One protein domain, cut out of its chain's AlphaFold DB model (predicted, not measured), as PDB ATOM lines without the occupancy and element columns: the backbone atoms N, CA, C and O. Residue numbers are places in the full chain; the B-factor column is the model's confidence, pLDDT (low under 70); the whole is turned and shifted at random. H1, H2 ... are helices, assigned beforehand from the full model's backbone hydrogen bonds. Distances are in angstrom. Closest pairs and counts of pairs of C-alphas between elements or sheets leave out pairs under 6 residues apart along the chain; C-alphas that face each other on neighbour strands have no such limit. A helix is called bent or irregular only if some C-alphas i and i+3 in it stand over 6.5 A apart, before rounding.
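AT A GLANCE: This is residues 231 to 327 of the 327 residues of the protein "Sodium:solute symporter" of Rubrobacteraceae bacterium (UniProt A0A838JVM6). Bent helix H1 and the long hairpin of H2 and H3 make a flat three-helix body, with the first part of H1 splayed away from the hairpin. The short helix H4 lies off one end, near H1b but touching no helix. The printed part has 97 residues, of which 78 are in the four named helices H1, H2, H3 and H4, in that order along the chain; there is no named strand, and the class is all helix. The whole is only just loose, close to compact, with a radius of gyration of the C-alphas of 15.3 A and spans of 45 by 28 by 14 A.

HOW THE PARTS SIT: H1, residues 231 to 255, was assigned as one helix by its hydrogen bonds but is bent: C-alphas 245 and 248 are 7.0 A apart, and arms H1a, residues 231 to 245, and H1b, residues 248 to 255, stand at a steep tilt of 50 degrees. H1a forms an up and down bundle, each helix running against the one before, with H2, residues 261 to 282, and H3, residues 288 to 307. With residues 240 to 245 alone, H1a touches H3, closest C-alphas Gly 244 and Met 294 at 4.3 A. H2 and H3 form a hairpin at a shallow tilt of 22 degrees, closest C-alphas Gly 263 and Ser 305 at 4.5 A. H4, residues 313 to 323, is close to but not clearly touching H1b, closest C-alphas Leu 254 and Val 323 at 7.6 A. In H1a, H1b, H2, H3 and H4 every O i to N i+4 pair is within hydrogen-bond range.

IN THESE COORDINATES: H1a begins at C-alpha 231 (-10.897, 7.222, 12.496). H2 is 31.0 A long and H3 27.7 A. H4 ends at C-alpha 323 (-12.204, 23.526, 45.234).

THE WHOLE: The C-alphas farthest apart, of Val 281 and Thr 326, are 48.0 A apart. The printed part has no cut, and its three links are tight. Residue 327, the chain's last, has pLDDT under 70.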
ATOM      1  N   VAL A 231     -10.891   6.014  11.661       83.81
ATOM      2  CA  VAL A 231     -10.897   7.222  12.496       83.81
ATOM      3  C   VAL A 231     -12.009   7.148  13.536       83.81
ATOM      4  O   VAL A 231     -11.787   7.526  14.688       83.81
ATOM      5  N   VAL A 232     -13.184   6.639  13.152       84.88
ATOM      6  CA  VAL A 232     -14.324   6.490  14.066       84.88
ATOM      7  C   VAL A 232     -13.960   5.495  15.155       84.88
ATOM      8  O   VAL A 232     -14.104   5.805  16.333       84.88
ATOM      9  N   GLY A 233     -13.384   4.355  14.775       87.62
ATOM     10  CA  GLY A 233     -12.907   3.350  15.713       87.62
ATOM     11  C   GLY A 233     -11.867   3.884  16.702       87.62
ATOM     12  O   GLY A 233     -11.986   3.660  17.905       87.62
ATOM     13  N   ALA A 234     -10.873   4.640  16.226       88.19
ATOM     14  CA  ALA A 234      -9.862   5.242  17.098       88.19
ATOM     15  C   ALA A 234     -10.464   6.244  18.100       88.19
ATOM     16  O   ALA A 234     -10.070   6.256  19.269       88.19
ATOM     17  N   LEU A 235     -11.437   7.052  17.662       87.44
ATOM     18  CA  LEU A 235     -12.183   7.947  18.548       87.44
ATOM     19  C   LEU A 235     -13.002   7.154  19.571       87.44
ATOM     20  O   LEU A 235     -12.945   7.480  20.754       87.44
ATOM     21  N   THR A 236     -13.697   6.092  19.155       88.25
ATOM     22  CA  THR A 236     -14.461   5.228  20.064       88.25
ATOM     23  C   THR A 236     -13.574   4.664  21.172       88.25
ATOM     24  O   THR A 236     -13.924   4.815  22.335       88.25
ATOM     25  N   VAL A 237     -12.385   4.128  20.860       90.38
ATOM     26  CA  VAL A 237     -11.436   3.639  21.888       90.38
ATOM     27  C   VAL A 237     -11.045   4.741  22.873       90.38
ATOM     28  O   VAL A 237     -11.055   4.528  24.086       90.38
ATOM     29  N   ALA A 238     -10.675   5.919  22.362       89.62
ATOM     30  CA  ALA A 238     -10.217   7.018  23.204       89.62
ATOM     31  C   ALA A 238     -11.314   7.484  24.172       89.62
ATOM     32  O   ALA A 238     -11.060   7.633  25.369       89.62
ATOM     33  N   TYR A 239     -12.538   7.676  23.671       89.06
ATOM     34  CA  TYR A 239     -13.666   8.138  24.476       89.06
ATOM     35  C   TYR A 239     -14.233   7.059  25.404       89.06
ATOM     36  O   TYR A 239     -14.662   7.397  26.506       89.06
ATOM     37  N   ASP A 240     -14.182   5.782  25.024       90.31
ATOM     38  CA  ASP A 240     -14.597   4.679  25.896       90.31
ATOM     39  C   ASP A 240     -13.703   4.565  27.129       90.31
ATOM     40  O   ASP A 240     -14.199   4.353  28.233       90.31
ATOM     41  N   LEU A 241     -12.393   4.764  26.983       91.75
ATOM     42  CA  LEU A 241     -11.480   4.806  28.127       91.75
ATOM     43  C   LEU A 241     -11.684   6.070  28.968       91.75
ATOM     44  O   LEU A 241     -11.727   6.002  30.197       91.75
ATOM     45  N   LEU A 242     -11.846   7.223  28.316       90.25
ATOM     46  CA  LEU A 242     -12.074   8.502  28.987       90.25
ATOM     47  C   LEU A 242     -13.359   8.447  29.838       90.25
ATOM     48  O   LEU A 242     -13.330   8.619  31.055       90.25
ATOM     49  N   SER A 243     -14.488   8.117  29.221       90.12
ATOM     50  CA  SER A 243     -15.786   8.071  29.892       90.12
ATOM     51  C   SER A 243     -15.945   6.827  30.774       90.12
ATOM     52  O   SER A 243     -16.335   6.924  31.938       90.12
ATOM     53  N   GLY A 244     -15.576   5.651  30.265       90.19
ATOM     54  CA  GLY A 244     -15.773   4.374  30.947       90.19
ATOM     55  C   GLY A 244     -14.884   4.174  32.168       90.19
ATOM     56  O   GLY A 244     -15.324   3.528  33.116       90.19
ATOM     57  N   ALA A 245     -13.671   4.738  32.181       91.81
ATOM     58  CA  ALA A 245     -12.709   4.485  33.254       91.81
ATOM     59  C   ALA A 245     -12.330   5.703  34.099       91.81
ATOM     60  O   ALA A 245     -12.044   5.561  35.290       91.81
ATOM     61  N   LEU A 246     -12.303   6.901  33.512       93.00
ATOM     62  CA  LEU A 246     -11.764   8.090  34.183       93.00
ATOM     63  C   LEU A 246     -12.855   9.012  34.732       93.00
ATOM     64  O   LEU A 246     -12.634   9.683  35.740       93.00
ATOM     65  N   PHE A 247     -14.041   9.024  34.121       94.31
ATOM     66  CA  PHE A 247     -15.121   9.932  34.509       94.31
ATOM     67  C   PHE A 247     -15.530   9.785  35.980       94.31
ATOM     68  O   PHE A 247     -15.516  10.761  36.731       94.31
ATOM     69  N   VAL A 248     -15.874   8.567  36.412       95.56
ATOM     70  CA  VAL A 248     -16.413   8.346  37.762       95.56
ATOM     71  C   VAL A 248     -15.403   8.704  38.860       95.56
ATOM     72  O   VAL A 248     -15.785   9.433  39.778       95.56
ATOM     73  N   PRO A 249     -14.126   8.278  38.792       94.75
ATOM     74  CA  PRO A 249     -13.138   8.638  39.805       94.75
ATOM     75  C   PRO A 249     -12.849  10.141  39.865       94.75
ATOM     76  O   PRO A 249     -12.690  10.675  40.961       94.75
ATOM     77  N   ILE A 250     -12.832  10.840  38.723       93.00
ATOM     78  CA  ILE A 250     -12.602  12.294  38.675       93.00
ATOM     79  C   ILE A 250     -13.762  13.052  39.328       93.00
ATOM     80  O   ILE A 250     -13.545  13.891  40.203       93.00
ATOM     81  N   LEU A 251     -15.001  12.736  38.950       92.69
ATOM     82  CA  LEU A 251     -16.194  13.363  39.530       92.69
ATOM     83  C   LEU A 251     -16.324  13.029  41.017       92.69
ATOM     84  O   LEU A 251     -16.623  13.898  41.835       92.69
ATOM     85  N   GLY A 252     -16.044  11.780  41.376       92.50
ATOM     86  CA  GLY A 252     -16.006  11.332  42.756       92.50
ATOM     87  C   GLY A 252     -14.981  12.093  43.593       92.50
ATOM     88  O   GLY A 252     -15.308  12.532  44.689       92.50
ATOM     89  N   ALA A 253     -13.773  12.319  43.077       89.44
ATOM     90  CA  ALA A 253     -12.748  13.100  43.771       89.44
ATOM     91  C   ALA A 253     -13.149  14.574  43.983       89.44
ATOM     92  O   ALA A 253     -12.747  15.187  44.971       89.44
ATOM     93  N   LEU A 254     -13.949  15.150  43.080       89.62
ATOM     94  CA  LEU A 254     -14.422  16.534  43.188       89.62
ATOM     95  C   LEU A 254     -15.596  16.698  44.160       89.62
ATOM     96  O   LEU A 254     -15.671  17.712  44.851       89.62
ATOM     97  N   PHE A 255     -16.516  15.731  44.198       89.69
ATOM     98  CA  PHE A 255     -17.816  15.908  44.855       89.69
ATOM     99  C   PHE A 255     -18.083  14.963  46.029       89.69
ATOM    100  O   PHE A 255     -19.008  15.211  46.803       89.69
ATOM    101  N   TRP A 256     -17.305  13.891  46.196       93.06
ATOM    102  CA  TRP A 256     -17.532  12.908  47.251       93.06
ATOM    103  C   TRP A 256     -16.435  12.951  48.312       93.06
ATOM    104  O   TRP A 256     -15.312  12.502  48.101       93.06
ATOM    105  N   SER A 257     -16.793  13.417  49.508       86.62
ATOM    106  CA  SER A 257     -15.872  13.576  50.645       86.62
ATOM    107  C   SER A 257     -15.201  12.278  51.103       86.62
ATOM    108  O   SER A 257     -14.159  12.314  51.753       86.62
ATOM    109  N   ARG A 258     -15.787  11.120  50.776       90.62
ATOM    110  CA  ARG A 258     -15.257   9.805  51.148       90.62
ATOM    111  C   ARG A 258     -14.348   9.188  50.078       90.62
ATOM    112  O   ARG A 258     -13.827   8.095  50.311       90.62
ATOM    113  N   ALA A 259     -14.132   9.873  48.954       93.00
ATOM    114  CA  ALA A 259     -13.240   9.434  47.888       93.00
ATOM    115  C   ALA A 259     -11.815   9.171  48.404       93.00
ATOM    116  O   ALA A 259     -11.271   9.920  49.218       93.00
ATOM    117  N   THR A 260     -11.204   8.097  47.906       95.31
ATOM    118  CA  THR A 260      -9.833   7.699  48.260       95.31
ATOM    119  C   THR A 260      -8.984   7.515  47.007       95.31
ATOM    120  O   THR A 260      -9.491   7.098  45.962       95.31
ATOM    121  N   GLY A 261      -7.674   7.759  47.118       93.50
ATOM    122  CA  GLY A 261      -6.733   7.509  46.021       93.50
ATOM    123  C   GLY A 261      -6.706   6.037  45.592       93.50
ATOM    124  O   GLY A 261      -6.701   5.742  44.400       93.50
ATOM    125  N   THR A 262      -6.783   5.104  46.547       95.12
ATOM    126  CA  THR A 262      -6.845   3.664  46.256       95.12
ATOM    127  C   THR A 262      -8.115   3.295  45.493       95.12
ATOM    128  O   THR A 262      -8.043   2.555  44.514       95.12
ATOM    129  N   GLY A 263      -9.271   3.832  45.898       96.38
ATOM    130  CA  GLY A 263     -10.529   3.614  45.190       96.38
ATOM    131  C   GLY A 263     -10.500   4.155  43.765       96.38
ATOM    132  O   GLY A 263     -10.950   3.467  42.852       96.38
ATOM    133  N   ALA A 264      -9.906   5.332  43.558       96.31
ATOM    134  CA  ALA A 264      -9.705   5.893  42.225       96.31
ATOM    135  C   ALA A 264      -8.807   5.002  41.354       96.31
ATOM    136  O   ALA A 264      -9.218   4.608  40.267       96.31
ATOM    137  N   LEU A 265      -7.624   4.619  41.844       96.38
ATOM    138  CA  LEU A 265      -6.666   3.806  41.085       96.38
ATOM    139  C   LEU A 265      -7.230   2.432  40.703       96.38
ATOM    140  O   LEU A 265      -7.097   2.017  39.553       96.38
ATOM    141  N   VAL A 266      -7.878   1.738  41.645       97.56
ATOM    142  CA  VAL A 266      -8.482   0.422  41.379       97.56
ATOM    143  C   VAL A 266      -9.621   0.547  40.373       97.56
ATOM    144  O   VAL A 266      -9.682  -0.238  39.428       97.56
ATOM    145  N   ALA A 267     -10.494   1.546  40.538       97.62
ATOM    146  CA  ALA A 267     -11.580   1.791  39.602       97.62
ATOM    147  C   ALA A 267     -11.050   2.063  38.193       97.62
ATOM    148  O   ALA A 267     -11.461   1.363  37.272       97.62
ATOM    149  N   MET A 268     -10.101   2.992  38.030       96.81
ATOM    150  CA  MET A 268      -9.505   3.339  36.734       96.81
ATOM    151  C   MET A 268      -8.845   2.128  36.067       96.81
ATOM    152  O   MET A 268      -9.086   1.866  34.891       96.81
ATOM    153  N   ALA A 269      -8.032   1.368  36.806       97.25
ATOM    154  CA  ALA A 269      -7.299   0.233  36.251       97.25
ATOM    155  C   ALA A 269      -8.237  -0.896  35.804       97.25
ATOM    156  O   ALA A 269      -8.150  -1.368  34.671       97.25
ATOM    157  N   VAL A 270      -9.157  -1.318  36.677       98.00
ATOM    158  CA  VAL A 270     -10.036  -2.459  36.388       98.00
ATOM    159  C   VAL A 270     -11.075  -2.103  35.327       98.00
ATOM    160  O   VAL A 270     -11.292  -2.895  34.413       98.00
ATOM    161  N   SER A 271     -11.685  -0.916  35.388       97.12
ATOM    162  CA  SER A 271     -12.642  -0.481  34.359       97.12
ATOM    163  C   SER A 271     -11.985  -0.325  32.986       97.12
ATOM    164  O   SER A 271     -12.574  -0.764  32.004       97.12
ATOM    165  N   SER A 272     -10.747   0.184  32.902       96.50
ATOM    166  CA  SER A 272     -10.000   0.248  31.634       96.50
ATOM    167  C   SER A 272      -9.805  -1.139  31.023       96.50
ATOM    168  O   SER A 272     -10.026  -1.330  29.829       96.50
ATOM    169  N   VAL A 273      -9.437  -2.130  31.844       97.25
ATOM    170  CA  VAL A 273      -9.306  -3.525  31.392       97.25
ATOM    171  C   VAL A 273     -10.653  -4.070  30.923       97.25
ATOM    172  O   VAL A 273     -10.715  -4.675  29.856       97.25
ATOM    173  N   VAL A 274     -11.734  -3.830  31.671       97.38
ATOM    174  CA  VAL A 274     -13.087  -4.265  31.284       97.38
ATOM    175  C   VAL A 274     -13.503  -3.660  29.947       97.38
ATOM    176  O   VAL A 274     -13.952  -4.401  29.075       97.38
ATOM    177  N   VAL A 275     -13.313  -2.354  29.755       95.94
ATOM    178  CA  VAL A 275     -13.609  -1.665  28.491       95.94
ATOM    179  C   VAL A 275     -12.851  -2.330  27.344       95.94
ATOM    180  O   VAL A 275     -13.477  -2.829  26.413       95.94
ATOM    181  N   VAL A 276     -11.520  -2.428  27.435       95.50
ATOM    182  CA  VAL A 276     -10.682  -2.985  26.357       95.50
ATOM    183  C   VAL A 276     -11.049  -4.438  26.048       95.50
ATOM    184  O   VAL A 276     -11.189  -4.800  24.881       95.50
ATOM    185  N   VAL A 277     -11.247  -5.274  27.070       96.50
ATOM    186  CA  VAL A 277     -11.631  -6.681  26.879       96.50
ATOM    187  C   VAL A 277     -12.991  -6.787  26.193       96.50
ATOM    188  O   VAL A 277     -13.140  -7.573  25.260       96.50
ATOM    189  N   LEU A 278     -13.977  -5.985  26.597       96.06
ATOM    190  CA  LEU A 278     -15.297  -6.011  25.970       96.06
ATOM    191  C   LEU A 278     -15.273  -5.476  24.540       96.06
ATOM    192  O   LEU A 278     -15.987  -6.024  23.704       96.06
ATOM    193  N   MET A 279     -14.440  -4.483  24.223       94.31
ATOM    194  CA  MET A 279     -14.244  -4.042  22.836       94.31
ATOM    195  C   MET A 279     -13.653  -5.159  21.967       94.31
ATOM    196  O   MET A 279     -14.067  -5.334  20.823       94.31
ATOM    197  N   ILE A 280     -12.713  -5.945  22.507       94.62
ATOM    198  CA  ILE A 280     -12.108  -7.083  21.796       94.62
ATOM    199  C   ILE A 280     -13.127  -8.213  21.593       94.62
ATOM    200  O   ILE A 280     -13.184  -8.797  20.514       94.62
ATOM    201  N   VAL A 281     -13.929  -8.530  22.615       96.12
ATOM    202  CA  VAL A 281     -14.843  -9.687  22.604       96.12
ATOM    203  C   VAL A 281     -16.163  -9.391  21.888       96.12
ATOM    204  O   VAL A 281     -16.643 -10.222  21.123       96.12
ATOM    205  N   LEU A 282     -16.770  -8.230  22.145       94.06
ATOM    206  CA  LEU A 282     -18.094  -7.855  21.629       94.06
ATOM    207  C   LEU A 282     -18.022  -6.975  20.376       94.06
ATOM    208  O   LEU A 282     -19.052  -6.715  19.754       94.06
ATOM    209  N   GLY A 283     -16.824  -6.524  20.008       91.81
ATOM    210  CA  GLY A 283     -16.584  -5.641  18.877       91.81
ATOM    211  C   GLY A 283     -16.472  -4.170  19.275       91.81
ATOM    212  O   GLY A 283     -17.071  -3.702  20.244       91.81
ATOM    213  N   LEU A 284     -15.707  -3.437  18.464       87.88
ATOM    214  CA  LEU A 284     -15.306  -2.051  18.704       87.88
ATOM    215  C   LEU A 284     -16.485  -1.077  18.828       87.88
ATOM    216  O   LEU A 284     -16.436  -0.157  19.631       87.88
ATOM    217  N   PHE A 285     -17.542  -1.297  18.046       86.62
ATOM    218  CA  PHE A 285     -18.731  -0.440  18.003       86.62
ATOM    219  C   PHE A 285     -19.884  -0.968  18.864       86.62
ATOM    220  O   PHE A 285     -21.032  -0.560  18.695       86.62
ATOM    221  N   SER A 286     -19.609  -1.924  19.755       90.25
ATOM    222  CA  SER A 286     -20.599  -2.388  20.722       90.25
ATOM    223  C   SER A 286     -20.917  -1.278  21.724       90.25
ATOM    224  O   SER A 286     -20.037  -0.538  22.143       90.25
ATOM    225  N   ASN A 287     -22.173  -1.197  22.164       87.94
ATOM    226  CA  ASN A 287     -22.594  -0.257  23.211       87.94
ATOM    227  C   ASN A 287     -22.218  -0.741  24.628       87.94
ATOM    228  O   ASN A 287     -22.283   0.017  25.593       87.94
ATOM    229  N   TRP A 288     -21.868  -2.021  24.783       91.94
ATOM    230  CA  TRP A 288     -21.604  -2.640  26.085       91.94
ATOM    231  C   TRP A 288     -20.296  -2.225  26.774       91.94
ATOM    232  O   TRP A 288     -20.341  -2.081  27.998       91.94
ATOM    233  N   PRO A 289     -19.159  -2.027  26.075       93.69
ATOM    234  CA  PRO A 289     -17.900  -1.619  26.696       93.69
ATOM    235  C   PRO A 289     -18.035  -0.363  27.557       93.69
ATOM    236  O   PRO A 289     -17.650  -0.394  28.725       93.69
ATOM    237  N   ILE A 290     -18.665   0.697  27.037       92.62
ATOM    238  CA  ILE A 290     -18.868   1.944  27.785       92.62
ATOM    239  C   ILE A 290     -19.775   1.756  29.004       92.62
ATOM    240  O   ILE A 290     -19.430   2.175  30.108       92.62
ATOM    241  N   ILE A 291     -20.911   1.071  28.836       92.50
ATOM    242  CA  ILE A 291     -21.880   0.845  29.918       92.50
ATOM    243  C   ILE A 291     -21.232   0.030  31.042       92.50
ATOM    244  O   ILE A 291     -21.295   0.409  32.213       92.50
ATOM    245  N   ALA A 292     -20.586  -1.082  30.694       95.25
ATOM    246  CA  ALA A 292     -19.926  -1.951  31.657       95.25
ATOM    247  C   ALA A 292     -18.729  -1.260  32.319       95.25
ATOM    248  O   ALA A 292     -18.577  -1.361  33.534       95.25
ATOM    249  N   GLY A 293     -17.922  -0.522  31.550       95.56
ATOM    250  CA  GLY A 293     -16.804   0.268  32.059       95.56
ATOM    251  C   GLY A 293     -17.250   1.242  33.142       95.56
ATOM    252  O   GLY A 293     -16.771   1.160  34.274       95.56
ATOM    253  N   MET A 294     -18.244   2.083  32.836       94.44
ATOM    254  CA  MET A 294     -18.774   3.067  33.786       94.44
ATOM    255  C   MET A 294     -19.357   2.409  35.043       94.44
ATOM    256  O   MET A 294     -19.100   2.875  36.155       94.44
ATOM    257  N   LEU A 295     -20.117   1.319  34.891       96.44
ATOM    258  CA  LEU A 295     -20.700   0.588  36.023       96.44
ATOM    259  C   LEU A 295     -19.621  -0.029  36.917       96.44
ATOM    260  O   LEU A 295     -19.668   0.131  38.136       96.44
ATOM    261  N   VAL A 296     -18.632  -0.698  36.323       97.75
ATOM    262  CA  VAL A 296     -17.503  -1.286  37.057       97.75
ATOM    263  C   VAL A 296     -16.701  -0.194  37.752       97.75
ATOM    264  O   VAL A 296     -16.389  -0.329  38.935       97.75
ATOM    265  N   SER A 297     -16.425   0.914  37.062       97.25
ATOM    266  CA  SER A 297     -15.739   2.058  37.654       97.25
ATOM    267  C   SER A 297     -16.514   2.609  38.848       97.25
ATOM    268  O   SER A 297     -15.905   2.904  39.870       97.25
ATOM    269  N   PHE A 298     -17.841   2.724  38.762       97.50
ATOM    270  CA  PHE A 298     -18.674   3.200  39.865       97.50
ATOM    271  C   PHE A 298     -18.669   2.254  41.062       97.50
ATOM    272  O   PHE A 298     -18.374   2.684  42.179       97.50
ATOM    273  N   VAL A 299     -18.933   0.966  40.837       98.00
ATOM    274  CA  VAL A 299     -18.975  -0.041  41.906       98.00
ATOM    275  C   VAL A 299     -17.630  -0.132  42.619       98.00
ATOM    276  O   VAL A 299     -17.588  -0.117  43.849       98.00
ATOM    277  N   LEU A 300     -16.525  -0.178  41.872       97.94
ATOM    278  CA  LEU A 300     -15.192  -0.265  42.460       97.94
ATOM    279  C   LEU A 300     -14.783   1.031  43.146       97.94
ATOM    280  O   LEU A 300     -14.251   0.977  44.252       97.94
ATOM    281  N   PHE A 301     -15.062   2.188  42.548       97.94
ATOM    282  CA  PHE A 301     -14.710   3.467  43.151       97.94
ATOM    283  C   PHE A 301     -15.406   3.655  44.499       97.94
ATOM    284  O   PHE A 301     -14.749   3.989  45.490       97.94
ATOM    285  N   VAL A 302     -16.714   3.385  44.557       97.31
ATOM    286  CA  VAL A 302     -17.501   3.485  45.790       97.31
ATOM    287  C   VAL A 302     -17.085   2.399  46.780       97.31
ATOM    288  O   VAL A 302     -16.722   2.711  47.914       97.31
ATOM    289  N   GLY A 303     -17.080   1.134  46.356       97.19
ATOM    290  CA  GLY A 303     -16.789  -0.008  47.223       97.19
ATOM    291  C   GLY A 303     -15.393   0.057  47.834       97.19
ATOM    292  O   GLY A 303     -15.245  -0.003  49.053       97.19
ATOM    293  N   VAL A 304     -14.358   0.258  47.016       97.44
ATOM    294  CA  VAL A 304     -12.969   0.321  47.497       97.44
ATOM    295  C   VAL A 304     -12.746   1.566  48.346       97.44
ATOM    296  O   VAL A 304     -12.065   1.479  49.366       97.44
ATOM    297  N   SER A 305     -13.345   2.712  48.006       96.69
ATOM    298  CA  SER A 305     -13.212   3.903  48.852       96.69
ATOM    299  C   SER A 305     -13.829   3.704  50.229       96.69
ATOM    300  O   SER A 305     -13.221   4.106  51.217       96.69
ATOM    301  N   LEU A 306     -14.980   3.033  50.332       96.31
ATOM    302  CA  LEU A 306     -15.597   2.716  51.624       96.31
ATOM    303  C   LEU A 306     -14.773   1.716  52.445       96.31
ATOM    304  O   LEU A 306     -14.687   1.867  53.664       96.31
ATOM    305  N   LEU A 307     -14.149   0.738  51.784       96.81
ATOM    306  CA  LEU A 307     -13.360  -0.321  52.424       96.81
ATOM    307  C   LEU A 307     -11.933   0.105  52.799       96.81
ATOM    308  O   LEU A 307     -11.304  -0.523  53.649       96.81
ATOM    309  N   THR A 308     -11.398   1.151  52.173       95.19
ATOM    310  CA  THR A 308     -10.035   1.642  52.428       95.19
ATOM    311  C   THR A 308     -10.022   2.808  53.409       95.19
ATOM    312  O   THR A 308     -11.051   3.424  53.692       95.19
ATOM    313  N   ARG A 309      -8.845   3.106  53.974       91.06
ATOM    314  CA  ARG A 309      -8.692   4.199  54.941       91.06
ATOM    315  C   ARG A 309      -9.109   5.537  54.309       91.06
ATOM    316  O   ARG A 309      -8.695   5.804  53.180       91.06
ATOM    317  N   PRO A 310      -9.898   6.368  55.013       90.44
ATOM    318  CA  PRO A 310     -10.211   7.711  54.548       90.44
ATOM    319  C   PRO A 310      -8.945   8.527  54.291       90.44
ATOM    320  O   PRO A 310      -7.943   8.375  54.996       90.44
ATOM    321  N   THR A 311      -9.020   9.412  53.300       88.94
ATOM    322  CA  THR A 311      -8.022  10.461  53.079       88.94
ATOM    323  C   THR A 311      -7.857  11.277  54.361       88.94
ATOM    324  O   THR A 311      -8.836  11.522  55.069       88.94
ATOM    325  N   SER A 312      -6.624  11.668  54.694       89.81
ATOM    326  CA  SER A 312      -6.370  12.369  55.953       89.81
ATOM    327  C   SER A 312      -7.147  13.688  56.016       89.81
ATOM    328  O   SER A 312      -7.291  14.381  55.008       89.81
ATOM    329  N   GLU A 313      -7.620  14.079  57.205       87.69
ATOM    330  CA  GLU A 313      -8.393  15.323  57.374       87.69
ATOM    331  C   GLU A 313      -7.630  16.553  56.873       87.69
ATOM    332  O   GLU A 313      -8.214  17.471  56.302       87.69
ATOM    333  N   ARG A 314      -6.301  16.556  57.031       88.44
ATOM    334  CA  ARG A 314      -5.435  17.629  56.541       88.44
ATOM    335  C   ARG A 314      -5.471  17.745  55.017       88.44
ATOM    336  O   ARG A 314      -5.549  18.861  54.502       88.44
ATOM    337  N   GLU A 315      -5.376  16.623  54.309       87.06
ATOM    338  CA  GLU A 315      -5.415  16.582  52.844       87.06
ATOM    339  C   GLU A 315      -6.814  16.909  52.323       87.06
ATOM    340  O   GLU A 315      -6.941  17.737  51.424       87.06
ATOM    341  N   ALA A 316      -7.854  16.345  52.942       85.19
ATOM    342  CA  ALA A 316      -9.245  16.636  52.607       85.19
ATOM    343  C   ALA A 316      -9.572  18.127  52.800       85.19
ATOM    344  O   ALA A 316     -10.087  18.773  51.892       85.19
ATOM    345  N   ALA A 317      -9.167  18.726  53.924       85.75
ATOM    346  CA  ALA A 317      -9.369  20.153  54.172       85.75
ATOM    347  C   ALA A 317      -8.566  21.042  53.209       85.75
ATOM    348  O   ALA A 317      -9.018  22.121  52.824       85.75
ATOM    349  N   ALA A 318      -7.355  20.626  52.820       87.56
ATOM    350  CA  ALA A 318      -6.570  21.345  51.820       87.56
ATOM    351  C   ALA A 318      -7.222  21.285  50.431       87.56
ATOM    352  O   ALA A 318      -7.227  22.291  49.721       87.56
ATOM    353  N   TRP A 319      -7.785  20.135  50.067       85.56
ATOM    354  CA  TRP A 319      -8.549  19.956  48.838       85.56
ATOM    355  C   TRP A 319      -9.815  20.815  48.823       85.56
ATOM    356  O   TRP A 319      -9.997  21.606  47.899       85.56
ATOM    357  N   ASP A 320     -10.612  20.770  49.889       84.75
ATOM    358  CA  ASP A 320     -11.847  21.552  50.011       84.75
ATOM    359  C   ASP A 320     -11.601  23.057  49.868       84.75
ATOM    360  O   ASP A 320     -12.366  23.754  49.197       84.75
ATOM    361  N   ARG A 321     -10.503  23.575  50.440       85.44
ATOM    362  CA  ARG A 321     -10.113  24.984  50.262       85.44
ATOM    363  C   ARG A 321      -9.817  25.326  48.802       85.44
ATOM    364  O   ARG A 321     -10.230  26.386  48.338       85.44
ATOM    365  N   ARG A 322      -9.127  24.442  48.070       85.12
ATOM    366  CA  ARG A 322      -8.808  24.650  46.645       85.12
ATOM    367  C   ARG A 322     -10.065  24.634  45.785       85.12
ATOM    368  O   ARG A 322     -10.245  25.535  44.975       85.12
ATOM    369  N   VAL A 323     -10.950  23.659  45.997       81.31
ATOM    370  CA  VAL A 323     -12.204  23.526  45.234       81.31
ATOM    371  C   VAL A 323     -13.125  24.725  45.464       81.31
ATOM    372  O   VAL A 323     -13.763  25.203  44.530       81.31
ATOM    373  N   ARG A 324     -13.164  25.265  46.688       81.44
ATOM    374  CA  ARG A 324     -13.963  26.456  47.026       81.44
ATOM    375  C   ARG A 324     -13.321  27.779  46.601       81.44
ATOM    376  O   ARG A 324     -13.950  28.820  46.765       81.44
ATOM    377  N   GLY A 325     -12.091  27.760  46.082       75.69
ATOM    378  CA  GLY A 325     -11.351  28.973  45.729       75.69
ATOM    379  C   GLY A 325     -10.977  29.838  46.939       75.69
ATOM    380  O   GLY A 325     -10.825  31.046  46.800       75.69
ATOM    381  N   THR A 326     -10.856  29.237  48.126       73.75
ATOM    382  CA  THR A 326     -10.488  29.914  49.384       73.75
ATOM    383  C   THR A 326      -9.053  29.583  49.813       73.75
ATOM    384  O   THR A 326      -8.746  29.622  51.006       73.75
ATOM    385  N   ALA A 327      -8.226  29.126  48.871       57.59
ATOM    386  CA  ALA A 327      -6.841  28.703  49.080       57.59
ATOM    387  C   ALA A 327      -5.849  29.819  48.750       57.59
ATOM    388  O   ALA A 327      -6.148  30.618  47.835       57.59
TER     389      ALA A 327